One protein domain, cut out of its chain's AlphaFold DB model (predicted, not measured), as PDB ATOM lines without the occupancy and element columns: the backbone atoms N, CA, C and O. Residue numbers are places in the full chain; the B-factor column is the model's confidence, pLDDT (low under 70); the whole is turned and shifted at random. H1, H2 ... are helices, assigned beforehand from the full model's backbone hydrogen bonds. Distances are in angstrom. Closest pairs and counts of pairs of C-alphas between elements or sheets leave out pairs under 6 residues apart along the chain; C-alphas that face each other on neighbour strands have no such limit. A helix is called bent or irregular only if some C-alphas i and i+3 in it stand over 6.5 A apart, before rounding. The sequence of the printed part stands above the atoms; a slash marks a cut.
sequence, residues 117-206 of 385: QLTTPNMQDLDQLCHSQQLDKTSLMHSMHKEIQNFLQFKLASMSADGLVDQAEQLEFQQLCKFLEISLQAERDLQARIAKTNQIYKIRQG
ATOM      1  N   GLN A 117     208.164 142.897 202.864       88.31
ATOM      2  CA  GLN A 117     208.787 143.854 201.957       88.31
ATOM      3  C   GLN A 117     207.939 145.120 201.898       88.31
ATOM      4  O   GLN A 117     206.936 145.186 201.193       88.31
ATOM      5  N   LEU A 118     208.365 146.139 202.642       91.25
ATOM      6  CA  LEU A 118     207.792 147.479 202.582       91.25
ATOM      7  C   LEU A 118     208.861 148.436 202.053       91.25
ATOM      8  O   LEU A 118     209.611 149.039 202.815       91.25
ATOM      9  N   THR A 119     208.990 148.491 200.728       89.88
ATOM     10  CA  THR A 119     210.016 149.298 200.052       89.88
ATOM     11  C   THR A 119     209.575 150.753 199.886       89.88
ATOM     12  O   THR A 119     208.388 151.067 199.986       89.88
ATOM     13  N   THR A 120     210.511 151.655 199.579       89.81
ATOM     14  CA  THR A 120     210.205 153.074 199.325       89.81
ATOM     15  C   THR A 120     209.142 153.286 198.240       89.81
ATOM     16  O   THR A 120     208.214 154.050 198.505       89.81
ATOM     17  N   PRO A 121     209.176 152.589 197.083       91.06
ATOM     18  CA  PRO A 121     208.078 152.639 196.115       91.06
ATOM     19  C   PRO A 121     206.722 152.225 196.701       91.06
ATOM     20  O   PRO A 121     205.738 152.936 196.526       91.06
ATOM     21  N   ASN A 122     206.662 151.125 197.464       91.69
ATOM     22  CA  ASN A 122     205.403 150.687 198.081       91.69
ATOM     23  C   ASN A 122     204.856 151.730 199.066       91.69
ATOM     24  O   ASN A 122     203.648 151.957 199.120       91.69
ATOM     25  N   MET A 123     205.738 152.368 199.839       94.19
ATOM     26  CA  MET A 123     205.370 153.437 200.768       94.19
ATOM     27  C   MET A 123     204.834 154.671 200.029       94.19
ATOM     28  O   MET A 123     203.798 155.213 200.411       94.19
ATOM     29  N   GLN A 124     205.486 155.072 198.934       94.06
ATOM     30  CA  GLN A 124     205.045 156.190 198.094       94.06
ATOM     31  C   GLN A 124     203.680 155.929 197.450       94.06
ATOM     32  O   GLN A 124     202.827 156.815 197.471       94.06
ATOM     33  N   ASP A 125     203.435 154.717 196.949       93.44
ATOM     34  CA  ASP A 125     202.142 154.326 196.375       93.44
ATOM     35  C   ASP A 125     201.001 154.418 197.402       93.44
ATOM     36  O   ASP A 125     199.890 154.857 197.086       93.44
ATOM     37  N   LEU A 126     201.265 153.998 198.643       95.44
ATOM     38  CA  LEU A 126     200.315 154.082 199.752       95.44
ATOM     39  C   LEU A 126     200.049 155.539 200.155       95.44
ATOM     40  O   LEU A 126     198.890 155.926 200.312       95.44
ATOM     41  N   ASP A 127     201.094 156.363 200.262       94.94
ATOM     42  CA  ASP A 127     200.941 157.791 200.545       94.94
ATOM     43  C   ASP A 127     200.177 158.497 199.419       94.94
ATOM     44  O   ASP A 127     199.269 159.285 199.692       94.94
ATOM     45  N   GLN A 128     200.463 158.191 198.152       94.06
ATOM     46  CA  GLN A 128     199.748 158.755 197.009       94.06
ATOM     47  C   GLN A 128     198.262 158.366 197.015       94.06
ATOM     48  O   GLN A 128     197.401 159.198 196.704       94.06
ATOM     49  N   LEU A 129     197.933 157.131 197.405       93.06
ATOM     50  CA  LEU A 129     196.545 156.700 197.580       93.06
ATOM     51  C   LEU A 129     195.844 157.525 198.671       93.06
ATOM     52  O   LEU A 129     194.745 158.029 198.435       93.06
ATOM     53  N   CYS A 130     196.499 157.741 199.815       94.12
ATOM     54  CA  CYS A 130     195.969 158.591 200.882       94.12
ATOM     55  C   CYS A 130     195.739 160.035 200.420       94.12
ATOM     56  O   CYS A 130     194.657 160.578 200.643       94.12
ATOM     57  N   HIS A 131     196.709 160.647 199.733       92.50
ATOM     58  CA  HIS A 131     196.601 162.031 199.257       92.50
ATOM     59  C   HIS A 131     195.510 162.192 198.190       92.50
ATOM     60  O   HIS A 131     194.691 163.108 198.272       92.50
ATOM     61  N   SER A 132     195.464 161.295 197.200       88.50
ATOM     62  CA  SER A 132     194.504 161.382 196.089       88.50
ATOM     63  C   SER A 132     193.051 161.169 196.524       88.50
ATOM     64  O   SER A 132     192.143 161.773 195.947       88.50
ATOM     65  N   GLN A 133     192.821 160.346 197.551       87.25
ATOM     66  CA  GLN A 133     191.485 160.026 198.065       87.25
ATOM     67  C   GLN A 133     191.149 160.730 199.391       87.25
ATOM     68  O   GLN A 133     190.063 160.511 199.922       87.25
ATOM     69  N   GLN A 134     192.035 161.597 199.902       89.81
ATOM     70  CA  GLN A 134     191.886 162.304 201.186       89.81
ATOM     71  C   GLN A 134     191.591 161.349 202.356       89.81
ATOM     72  O   GLN A 134     190.669 161.559 203.150       89.81
ATOM     73  N   LEU A 135     192.351 160.256 202.433       93.56
ATOM     74  CA  LEU A 135     192.207 159.261 203.493       93.56
ATOM     75  C   LEU A 135     192.905 159.720 204.774       93.56
ATOM     76  O   LEU A 135     193.946 160.373 204.735       93.56
ATOM     77  N   ASP A 136     192.347 159.321 205.914       94.19
ATOM     78  CA  ASP A 136     192.970 159.510 207.222       94.19
ATOM     79  C   ASP A 136     193.995 158.390 207.461       94.19
ATOM     80  O   ASP A 136     193.648 157.288 207.898       94.19
ATOM     81  N   LYS A 137     195.260 158.668 207.120       94.44
ATOM     82  CA  LYS A 137     196.373 157.716 207.254       94.44
ATOM     83  C   LYS A 137     196.525 157.222 208.695       94.44
ATOM     84  O   LYS A 137     196.638 156.014 208.894       94.44
ATOM     85  N   THR A 138     196.419 158.110 209.678       94.12
ATOM     86  CA  THR A 138     196.559 157.785 211.103       94.12
ATOM     87  C   THR A 138     195.530 156.760 211.555       94.12
ATOM     88  O   THR A 138     195.868 155.759 212.191       94.12
ATOM     89  N   SER A 139     194.263 156.965 211.187       94.25
ATOM     90  CA  SER A 139     193.189 156.015 211.498       94.25
ATOM     91  C   SER A 139     193.412 154.656 210.819       94.25
ATOM     92  O   SER A 139     193.256 153.596 211.443       94.25
ATOM     93  N   LEU A 140     193.862 154.663 209.558       95.38
ATOM     94  CA  LEU A 140     194.187 153.445 208.812       95.38
ATOM     95  C   LEU A 140     195.351 152.673 209.446       95.38
ATOM     96  O   LEU A 140     195.209 151.472 209.685       95.38
ATOM     97  N   MET A 141     196.446 153.342 209.808       95.31
ATOM     98  CA  MET A 141     197.580 152.717 210.497       95.31
ATOM     99  C   MET A 141     197.161 152.141 211.852       95.31
ATOM    100  O   MET A 141     197.439 150.978 212.148       95.31
ATOM    101  N   HIS A 142     196.409 152.906 212.649       94.25
ATOM    102  CA  HIS A 142     195.939 152.461 213.963       94.25
ATOM    103  C   HIS A 142     195.098 151.180 213.880       94.25
ATOM    104  O   HIS A 142     195.254 150.245 214.669       94.25
ATOM    105  N   SER A 143     194.226 151.094 212.882       95.00
ATOM    106  CA  SER A 143     193.391 149.911 212.674       95.00
ATOM    107  C   SER A 143     194.147 148.665 212.183       95.00
ATOM    108  O   SER A 143     193.588 147.576 212.256       95.00
ATOM    109  N   MET A 144     195.402 148.804 211.739       95.50
ATOM    110  CA  MET A 144     196.300 147.702 211.350       95.50
ATOM    111  C   MET A 144     197.481 147.530 212.321       95.50
ATOM    112  O   MET A 144     198.520 146.963 211.977       95.50
ATOM    113  N   HIS A 145     197.354 148.040 213.552       92.50
ATOM    114  CA  HIS A 145     198.460 148.053 214.512       92.50
ATOM    115  C   HIS A 145     199.033 146.658 214.792       92.50
ATOM    116  O   HIS A 145     200.236 146.538 214.997       92.50
ATOM    117  N   LYS A 146     198.221 145.592 214.795       91.06
ATOM    118  CA  LYS A 146     198.702 144.234 215.112       91.06
ATOM    119  C   LYS A 146     199.631 143.702 214.028       91.06
ATOM    120  O   LYS A 146     200.709 143.195 214.327       91.06
ATOM    121  N   GLU A 147     199.231 143.845 212.771       93.56
ATOM    122  CA  GLU A 147     199.993 143.442 211.594       93.56
ATOM    123  C   GLU A 147     201.307 144.224 211.514       93.56
ATOM    124  O   GLU A 147     202.373 143.642 211.308       93.56
ATOM    125  N   ILE A 148     201.231 145.532 211.763       94.50
ATOM    126  CA  ILE A 148     202.382 146.434 211.795       94.50
ATOM    127  C   ILE A 148     203.368 146.033 212.901       94.50
ATOM    128  O   ILE A 148     204.564 145.895 212.642       94.50
ATOM    129  N   GLN A 149     202.887 145.786 214.124       90.06
ATOM    130  CA  GLN A 149     203.737 145.354 215.238       90.06
ATOM    131  C   GLN A 149     204.423 144.014 214.938       90.06
ATOM    132  O   GLN A 149     205.630 143.883 215.139       90.06
ATOM    133  N   ASN A 150     203.696 143.045 214.379       89.06
ATOM    134  CA  ASN A 150     204.262 141.753 213.980       89.06
ATOM    135  C   ASN A 150     205.316 141.886 212.868       89.06
ATOM    136  O   ASN A 150     206.289 141.127 212.827       89.06
ATOM    137  N   PHE A 151     205.133 142.828 211.942       93.44
ATOM    138  CA  PHE A 151     206.121 143.136 210.913       93.44
ATOM    139  C   PHE A 151     207.391 143.754 211.506       93.44
ATOM    140  O   PHE A 151     208.487 143.273 211.218       93.44
ATOM    141  N   LEU A 152     207.254 144.756 212.378       91.69
ATOM    142  CA  LEU A 152     208.394 145.423 213.013       91.69
ATOM    143  C   LEU A 152     209.195 144.476 213.907       91.69
ATOM    144  O   LEU A 152     210.423 144.499 213.867       91.69
ATOM    145  N   GLN A 153     208.522 143.602 214.660       86.38
ATOM    146  CA  GLN A 153     209.188 142.579 215.468       86.38
ATOM    147  C   GLN A 153     210.002 141.609 214.607       86.38
ATOM    148  O   GLN A 153     211.143 141.305 214.946       86.38
ATOM    149  N   PHE A 154     209.447 141.162 213.476       88.19
ATOM    150  CA  PHE A 154     210.175 140.319 212.528       88.19
ATOM    151  C   PHE A 154     211.386 141.048 211.935       88.19
ATOM    152  O   PHE A 154     212.482 140.494 211.923       88.19
ATOM    153  N   LYS A 155     211.209 142.293 211.471       89.94
ATOM    154  CA  LYS A 155     212.296 143.084 210.876       89.94
ATOM    155  C   LYS A 155     213.425 143.313 211.885       89.94
ATOM    156  O   LYS A 155     214.581 143.105 211.537       89.94
ATOM    157  N   LEU A 156     213.088 143.633 213.137       85.00
ATOM    158  CA  LEU A 156     214.055 143.763 214.226       85.00
ATOM    159  C   LEU A 156     214.810 142.451 214.484       85.00
ATOM    160  O   LEU A 156     216.035 142.463 214.562       85.00
ATOM    161  N   ALA A 157     214.096 141.326 214.593       79.25
ATOM    162  CA  ALA A 157     214.712 140.017 214.808       79.25
ATOM    163  C   ALA A 157     215.648 139.626 213.654       79.25
ATOM    164  O   ALA A 157     216.735 139.115 213.900       79.25
ATOM    165  N   SER A 158     215.252 139.916 212.411       83.50
ATOM    166  CA  SER A 158     216.070 139.673 211.222       83.50
ATOM    167  C   SER A 158     217.337 140.526 211.208       83.50
ATOM    168  O   SER A 158     218.398 139.995 210.912       83.50
ATOM    169  N   MET A 159     217.244 141.819 211.534       85.62
ATOM    170  CA  MET A 159     218.407 142.719 211.601       85.62
ATOM    171  C   MET A 159     219.358 142.331 212.737       85.62
ATOM    172  O   MET A 159     220.569 142.397 212.610       85.62
ATOM    173  N   SER A 160     218.815 141.899 213.877       79.25
ATOM    174  CA  SER A 160     219.624 141.494 215.032       79.25
ATOM    175  C   SER A 160     220.185 140.070 214.936       79.25
ATOM    176  O   SER A 160     220.889 139.657 215.858       79.25
ATOM    177  N   ALA A 161     219.895 139.316 213.870       73.25
ATOM    178  CA  ALA A 161     220.305 137.917 213.734       73.25
ATOM    179  C   ALA A 161     221.833 137.747 213.751       73.25
ATOM    180  O   ALA A 161     222.342 136.838 214.407       73.25
ATOM    181  N   ASP A 162     222.556 138.676 213.124       74.38
ATOM    182  CA  ASP A 162     224.023 138.675 213.073       74.38
ATOM    183  C   ASP A 162     224.663 139.299 214.329       74.38
ATOM    184  O   ASP A 162     225.886 139.391 214.463       74.38
ATOM    185  N   GLY A 163     223.836 139.729 215.287       74.62
ATOM    186  CA  GLY A 163     224.260 140.332 216.547       74.62
ATOM    187  C   GLY A 163     224.716 141.787 216.437       74.62
ATOM    188  O   GLY A 163     224.972 142.393 217.470       74.62
ATOM    189  N   LEU A 164     224.790 142.363 215.236       85.81
ATOM    190  CA  LEU A 164     225.098 143.771 214.990       85.81
ATOM    191  C   LEU A 164     224.050 144.351 214.046       85.81
ATOM    192  O   LEU A 164     223.781 143.767 213.007       85.81
ATOM    193  N   VAL A 165     223.522 145.517 214.402       87.94
ATOM    194  CA  VAL A 165     222.688 146.344 213.533       87.94
ATOM    195  C   VAL A 165     223.488 147.582 213.159       87.94
ATOM    196  O   VAL A 165     223.855 148.373 214.039       87.94
ATOM    197  N   ASP A 166     223.786 147.758 211.878       90.44
ATOM    198  CA  ASP A 166     224.592 148.892 211.432       90.44
ATOM    199  C   ASP A 166     223.787 150.210 211.344       90.44
ATOM    200  O   ASP A 166     222.581 150.272 211.600       90.44
ATOM    201  N   GLN A 167     224.475 151.316 211.030       90.81
ATOM    202  CA  GLN A 167     223.839 152.636 210.941       90.81
ATOM    203  C   GLN A 167     222.862 152.760 209.766       90.81
ATOM    204  O   GLN A 167     221.877 153.492 209.882       90.81
ATOM    205  N   ALA A 168     223.131 152.086 208.646       90.88
ATOM    206  CA  ALA A 168     222.261 152.118 207.478       90.88
ATOM    207  C   ALA A 168     220.964 151.356 207.776       90.88
ATOM    208  O   ALA A 168     219.879 151.908 207.600       90.88
ATOM    209  N   GLU A 169     221.065 150.156 208.346       91.62
ATOM    210  CA  GLU A 169     219.911 149.359 208.760       91.62
ATOM    211  C   GLU A 169     219.082 150.066 209.842       91.62
ATOM    212  O   GLU A 169     217.848 150.056 209.801       91.62
ATOM    213  N   GLN A 170     219.738 150.725 210.806       92.62
ATOM    214  CA  GLN A 170     219.046 151.504 211.833       92.62
ATOM    215  C   GLN A 170     218.282 152.690 211.224       92.62
ATOM    216  O   GLN A 170     217.148 152.954 211.634       92.62
ATOM    217  N   LEU A 171     218.866 153.383 210.240       92.38
ATOM    218  CA  LEU A 171     218.211 154.484 209.534       92.38
ATOM    219  C   LEU A 171     217.011 153.992 208.715       92.38
ATOM    220  O   LEU A 171     215.940 154.597 208.778       92.38
ATOM    221  N   GLU A 172     217.156 152.879 207.994       92.00
ATOM    222  CA  GLU A 172     216.053 152.244 207.266       92.00
ATOM    223  C   GLU A 172     214.905 151.859 208.209       92.00
ATOM    224  O   GLU A 172     213.734 152.131 207.933       92.00
ATOM    225  N   PHE A 173     215.224 151.282 209.368       92.75
ATOM    226  CA  PHE A 173     214.223 150.905 210.363       92.75
ATOM    227  C   PHE A 173     213.503 152.119 210.971       92.75
ATOM    228  O   PHE A 173     212.289 152.073 211.186       92.75
ATOM    229  N   GLN A 174     214.212 153.228 211.204       92.44
ATOM    230  CA  GLN A 174     213.609 154.492 211.648       92.44
ATOM    231  C   GLN A 174     212.675 155.085 210.588       92.44
ATOM    232  O   GLN A 174     211.574 155.531 210.914       92.44
ATOM    233  N   GLN A 175     213.070 155.051 209.313       92.69
ATOM    234  CA  GLN A 175     212.213 155.491 208.209       92.69
ATOM    235  C   GLN A 175     210.926 154.661 208.135       92.69
ATOM    236  O   GLN A 175     209.844 155.234 207.986       92.69
ATOM    237  N   LEU A 176     211.025 153.341 208.320       94.12
ATOM    238  CA  LEU A 176     209.863 152.451 208.403       94.12
ATOM    239  C   LEU A 176     208.952 152.808 209.585       94.12
ATOM    240  O   LEU A 176     207.744 152.946 209.397       94.12
ATOM    241  N   CYS A 177     209.505 153.003 210.787       94.56
ATOM    242  CA  CYS A 177     208.723 153.385 211.971       94.56
ATOM    243  C   CYS A 177     207.986 154.714 211.764       94.56
ATOM    244  O   CYS A 177     206.809 154.831 212.111       94.56
ATOM    245  N   LYS A 178     208.654 155.693 211.143       93.31
ATOM    246  CA  LYS A 178     208.061 156.991 210.811       93.31
ATOM    247  C   LYS A 178     206.937 156.857 209.785       93.31
ATOM    248  O   LYS A 178     205.886 157.467 209.960       93.31
ATOM    249  N   PHE A 179     207.138 156.069 208.728       94.94
ATOM    250  CA  PHE A 179     206.109 155.842 207.712       94.94
ATOM    251  C   PHE A 179     204.863 155.161 208.291       94.94
ATOM    252  O   PHE A 179     203.747 155.534 207.929       94.94
ATOM    253  N   LEU A 180     205.067 154.191 209.188       95.25
ATOM    254  CA  LEU A 180     204.020 153.412 209.858       95.25
ATOM    255  C   LEU A 180     203.372 154.146 211.047       95.25
ATOM    256  O   LEU A 180     202.522 153.564 211.716       95.25
ATOM    257  N   GLU A 181     203.770 155.397 211.311       94.94
ATOM    258  CA  GLU A 181     203.210 156.271 212.354       94.94
ATOM    259  C   GLU A 181     203.179 155.611 213.742       94.94
ATOM    260  O   GLU A 181     202.213 155.705 214.504       94.94
ATOM    261  N   ILE A 182     204.269 154.918 214.074       93.44
ATOM    262  CA  ILE A 182     204.431 154.259 215.368       93.44
ATOM    263  C   ILE A 182     204.475 155.301 216.486       93.44
ATOM    264  O   ILE A 182     205.039 156.385 216.340       93.44
ATOM    265  N   SER A 183     203.881 154.969 217.636       91.81
ATOM    266  CA  SER A 183     203.919 155.854 218.797       91.81
ATOM    267  C   SER A 183     205.357 156.075 219.270       91.81
ATOM    268  O   SER A 183     206.178 155.156 219.268       91.81
ATOM    269  N   LEU A 184     205.640 157.282 219.767       91.00
ATOM    270  CA  LEU A 184     206.973 157.648 220.258       91.00
ATOM    271  C   LEU A 184     207.496 156.674 221.328       91.00
ATOM    272  O   LEU A 184     208.693 156.402 221.388       91.00
ATOM    273  N   GLN A 185     206.608 156.142 222.174       92.06
ATOM    274  CA  GLN A 185     206.986 155.161 223.190       92.06
ATOM    275  C   GLN A 185     207.404 153.827 222.562       92.06
ATOM    276  O   GLN A 185     208.468 153.315 222.890       92.06
ATOM    277  N   ALA A 186     206.615 153.292 221.628       89.31
ATOM    278  CA  ALA A 186     206.946 152.031 220.972       89.31
ATOM    279  C   ALA A 186     208.220 152.149 220.118       89.31
ATOM    280  O   ALA A 186     209.034 151.228 220.093       89.31
ATOM    281  N   GLU A 187     208.437 153.293 219.464       90.38
ATOM    282  CA  GLU A 187     209.683 153.566 218.745       90.38
ATOM    283  C   GLU A 187     210.891 153.574 219.694       90.38
ATOM    284  O   GLU A 187     211.901 152.930 219.403       90.38
ATOM    285  N   ARG A 188     210.784 154.231 220.859       91.31
ATOM    286  CA  ARG A 188     211.835 154.211 221.891       91.31
ATOM    287  C   ARG A 188     212.149 152.795 222.361       91.31
ATOM    288  O   ARG A 188     213.324 152.451 222.457       91.31
ATOM    289  N   ASP A 189     211.130 151.975 222.599       89.69
ATOM    290  CA  ASP A 189     211.310 150.591 223.048       89.69
ATOM    291  C   ASP A 189     212.032 149.742 221.984       89.69
ATOM    292  O   ASP A 189     212.924 148.952 222.306       89.69
ATOM    293  N   LEU A 190     211.705 149.930 220.700       89.19
ATOM    294  CA  LEU A 190     212.389 149.258 219.589       89.19
ATOM    295  C   LEU A 190     213.846 149.726 219.447       89.19
ATOM    296  O   LEU A 190     214.746 148.899 219.300       89.19
ATOM    297  N   GLN A 191     214.101 151.034 219.545       91.44
ATOM    298  CA  GLN A 191     215.457 151.591 219.491       91.44
ATOM    299  C   GLN A 191     216.314 151.140 220.678       91.44
ATOM    300  O   GLN A 191     217.493 150.838 220.499       91.44
ATOM    301  N   ALA A 192     215.735 151.028 221.877       90.25
ATOM    302  CA  ALA A 192     216.428 150.506 223.051       90.25
ATOM    303  C   ALA A 192     216.893 149.055 222.837       90.25
ATOM    304  O   ALA A 192     218.015 148.707 223.210       90.25
ATOM    305  N   ARG A 193     216.083 148.222 222.167       89.12
ATOM    306  CA  ARG A 193     216.475 146.850 221.796       89.12
ATOM    307  C   ARG A 193     217.638 146.830 220.804       89.12
ATOM    308  O   ARG A 193     218.595 146.099 221.033       89.12
ATOM    309  N   ILE A 194     217.596 147.658 219.755       90.38
ATOM    310  CA  ILE A 194     218.705 147.792 218.788       90.38
ATOM    311  C   ILE A 194     219.990 148.233 219.500       90.38
ATOM    312  O   ILE A 194     221.049 147.629 219.326       90.38
ATOM    313  N   ALA A 195     219.896 149.262 220.346       91.38
ATOM    314  CA  ALA A 195     221.030 149.780 221.102       91.38
ATOM    315  C   ALA A 195     221.649 148.703 222.006       91.38
ATOM    316  O   ALA A 195     222.872 148.579 222.060       91.38
ATOM    317  N   LYS A 196     220.810 147.893 222.661       90.62
ATOM    318  CA  LYS A 196     221.239 146.769 223.493       90.62
ATOM    319  C   LYS A 196     221.971 145.695 222.683       90.62
ATOM    320  O   LYS A 196     223.065 145.300 223.083       90.62
ATOM    321  N   THR A 197     221.430 145.273 221.537       89.25
ATOM    322  CA  THR A 197     222.094 144.320 220.625       89.25
ATOM    323  C   THR A 197     223.486 144.826 220.232       89.25
ATOM    324  O   THR A 197     224.487 144.133 220.419       89.25
ATOM    325  N   ASN A 198     223.582 146.091 219.814       90.94
ATOM    326  CA  ASN A 198     224.853 146.711 219.436       90.94
ATOM    327  C   ASN A 198     225.827 146.855 220.612       90.94
ATOM    328  O   ASN A 198     227.041 146.739 220.438       90.94
ATOM    329  N   GLN A 199     225.323 147.114 221.819       93.31
ATOM    330  CA  GLN A 199     226.142 147.168 223.025       93.31
ATOM    331  C   GLN A 199     226.739 145.794 223.353       93.31
ATOM    332  O   GLN A 199     227.942 145.703 223.597       93.31
ATOM    333  N   ILE A 200     225.934 144.729 223.301       90.12
ATOM    334  CA  ILE A 200     226.387 143.346 223.510       90.12
ATOM    335  C   ILE A 200     227.465 142.975 222.490       90.12
ATOM    336  O   ILE A 200     228.508 142.436 222.866       90.12
ATOM    337  N   TYR A 201     227.268 143.322 221.217       88.12
ATOM    338  CA  TYR A 201     228.279 143.116 220.183       88.12
ATOM    339  C   TYR A 201     229.607 143.797 220.525       88.12
ATOM    340  O   TYR A 201     230.656 143.154 220.510       88.12
ATOM    341  N   LYS A 202     229.573 145.083 220.897       89.62
ATOM    342  CA  LYS A 202     230.775 145.844 221.280       89.62
ATOM    343  C   LYS A 202     231.513 145.201 222.453       89.62
ATOM    344  O   LYS A 202     232.737 145.071 222.401       89.62
ATOM    345  N   ILE A 203     230.780 144.750 223.470       91.56
ATOM    346  CA  ILE A 203     231.347 144.043 224.625       91.56
ATOM    347  C   ILE A 203     232.052 142.761 224.172       91.56
ATOM    348  O   ILE A 203     233.210 142.551 224.530       91.56
ATOM    349  N   ARG A 204     231.408 141.954 223.319       87.19
ATOM    350  CA  ARG A 204     231.983 140.709 222.772       87.19
ATOM    351  C   ARG A 204     233.202 140.944 221.874       87.19
ATOM    352  O   ARG A 204     234.068 140.079 221.789       87.19
ATOM    353  N   GLN A 205     233.312 142.118 221.250       85.88
ATOM    354  CA  GLN A 205     234.519 142.563 220.536       85.88
ATOM    355  C   GLN A 205     235.608 143.128 221.471       85.88
ATOM    356  O   GLN A 205     236.680 143.535 221.023       85.88
ATOM    357  N   GLY A 206     235.357 143.169 222.781       85.75
ATOM    358  CA  GLY A 206     236.285 143.668 223.792       85.75
ATOM    359  C   GLY A 206     236.319 145.180 223.962       85.75
ATOM    360  O   GLY A 206     237.200 145.681 224.663       85.75
TER     361      GLY A 206
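Overview. This is residues 117 to 206 of the 385 residues of the protein "HNH endonuclease" of Acinetobacter sp. ANC 4641 (UniProt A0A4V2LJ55). What is the shape? H3, H4 and H5 run lengthwise in a loosely formed up-and-down bundle, their centres making a triangle, while H1 and the short H2 make a corner toward one end. The C-alphas span 54 by 24 by 17 A, a rod with Gln 133 of H1 at one end and Gly 206, just after H5, at the other. What is it made of? The printed part has 90 residues with five named helices, in the order H1, H2, H3, H4, H5, and no named strand; the class is all helix. The whole is only just loose, close to compact, with a radius of gyration of the C-alphas of 15.0 A.

Arrangement. Which helices come first? H1, residues 120 to 133, and H2, residues 137 to 143, are close but not clearly touching and about perpendicular at 75 degrees; their closest C-alphas, those of Cys 130 and Lys 137, are 6.4 A apart. H2 and H3, residues 145 to 162, meet only through their link. How is the bundle arranged? H3 and H4, residues 167 to 179, run opposite ways at a shallow tilt of 1 degree, close but not clearly touching, with the closest C-alphas, those of Met 159 and Glu 169, 7.4 A apart. H5, residues 184 to 204, touches H3 with residues 190 to 197 alone; the closest C-alphas are those of Ser 160 and Thr 197, 6.7 A apart, and the two run the same way at a shallow tilt of 12 degrees. H4 and H5 run opposite ways at a shallow tilt of 13 degrees, close but not clearly touching, with the closest C-alphas, those of Cys 177 and Glu 187, 6.8 A apart. Where does H1 stand to the bundle? It is close to H4 but not clearly touching it, with the closest C-alphas, those of Met 123 and Phe 179, 7.4 A apart; H1 is apart from H3 and H5. What do the backbones show? Every O i to N i+4 pair is within hydrogen-bond range in H1, H2, H4 and H5, and 13 of 14 are in H3.

Along the chain. Where does the first helix begin? C-alpha 120 of H1 is at (210.205, 153.074, 199.325), and H1 is 20.0 A long. How long are the bundle's helices? H3 measures 27.3 A, H4 18.3 A and H5 30.3 A. H3 is irregular, with C-alphas 159 and 162 at 7.1 A. H5 ends with C-alpha 204 at (231.983, 140.709, 222.772).

Size, cuts and confidence. How large is it? The two C-alphas farthest apart, those of Gln 133 and Gly 206, are 54.2 A apart. Are there cuts or long links? The printed part has no cut, and the four links between successive helices are tight. How confident is the model? The mean pLDDT of the printed part is 90.5, and no printed residue is under 70.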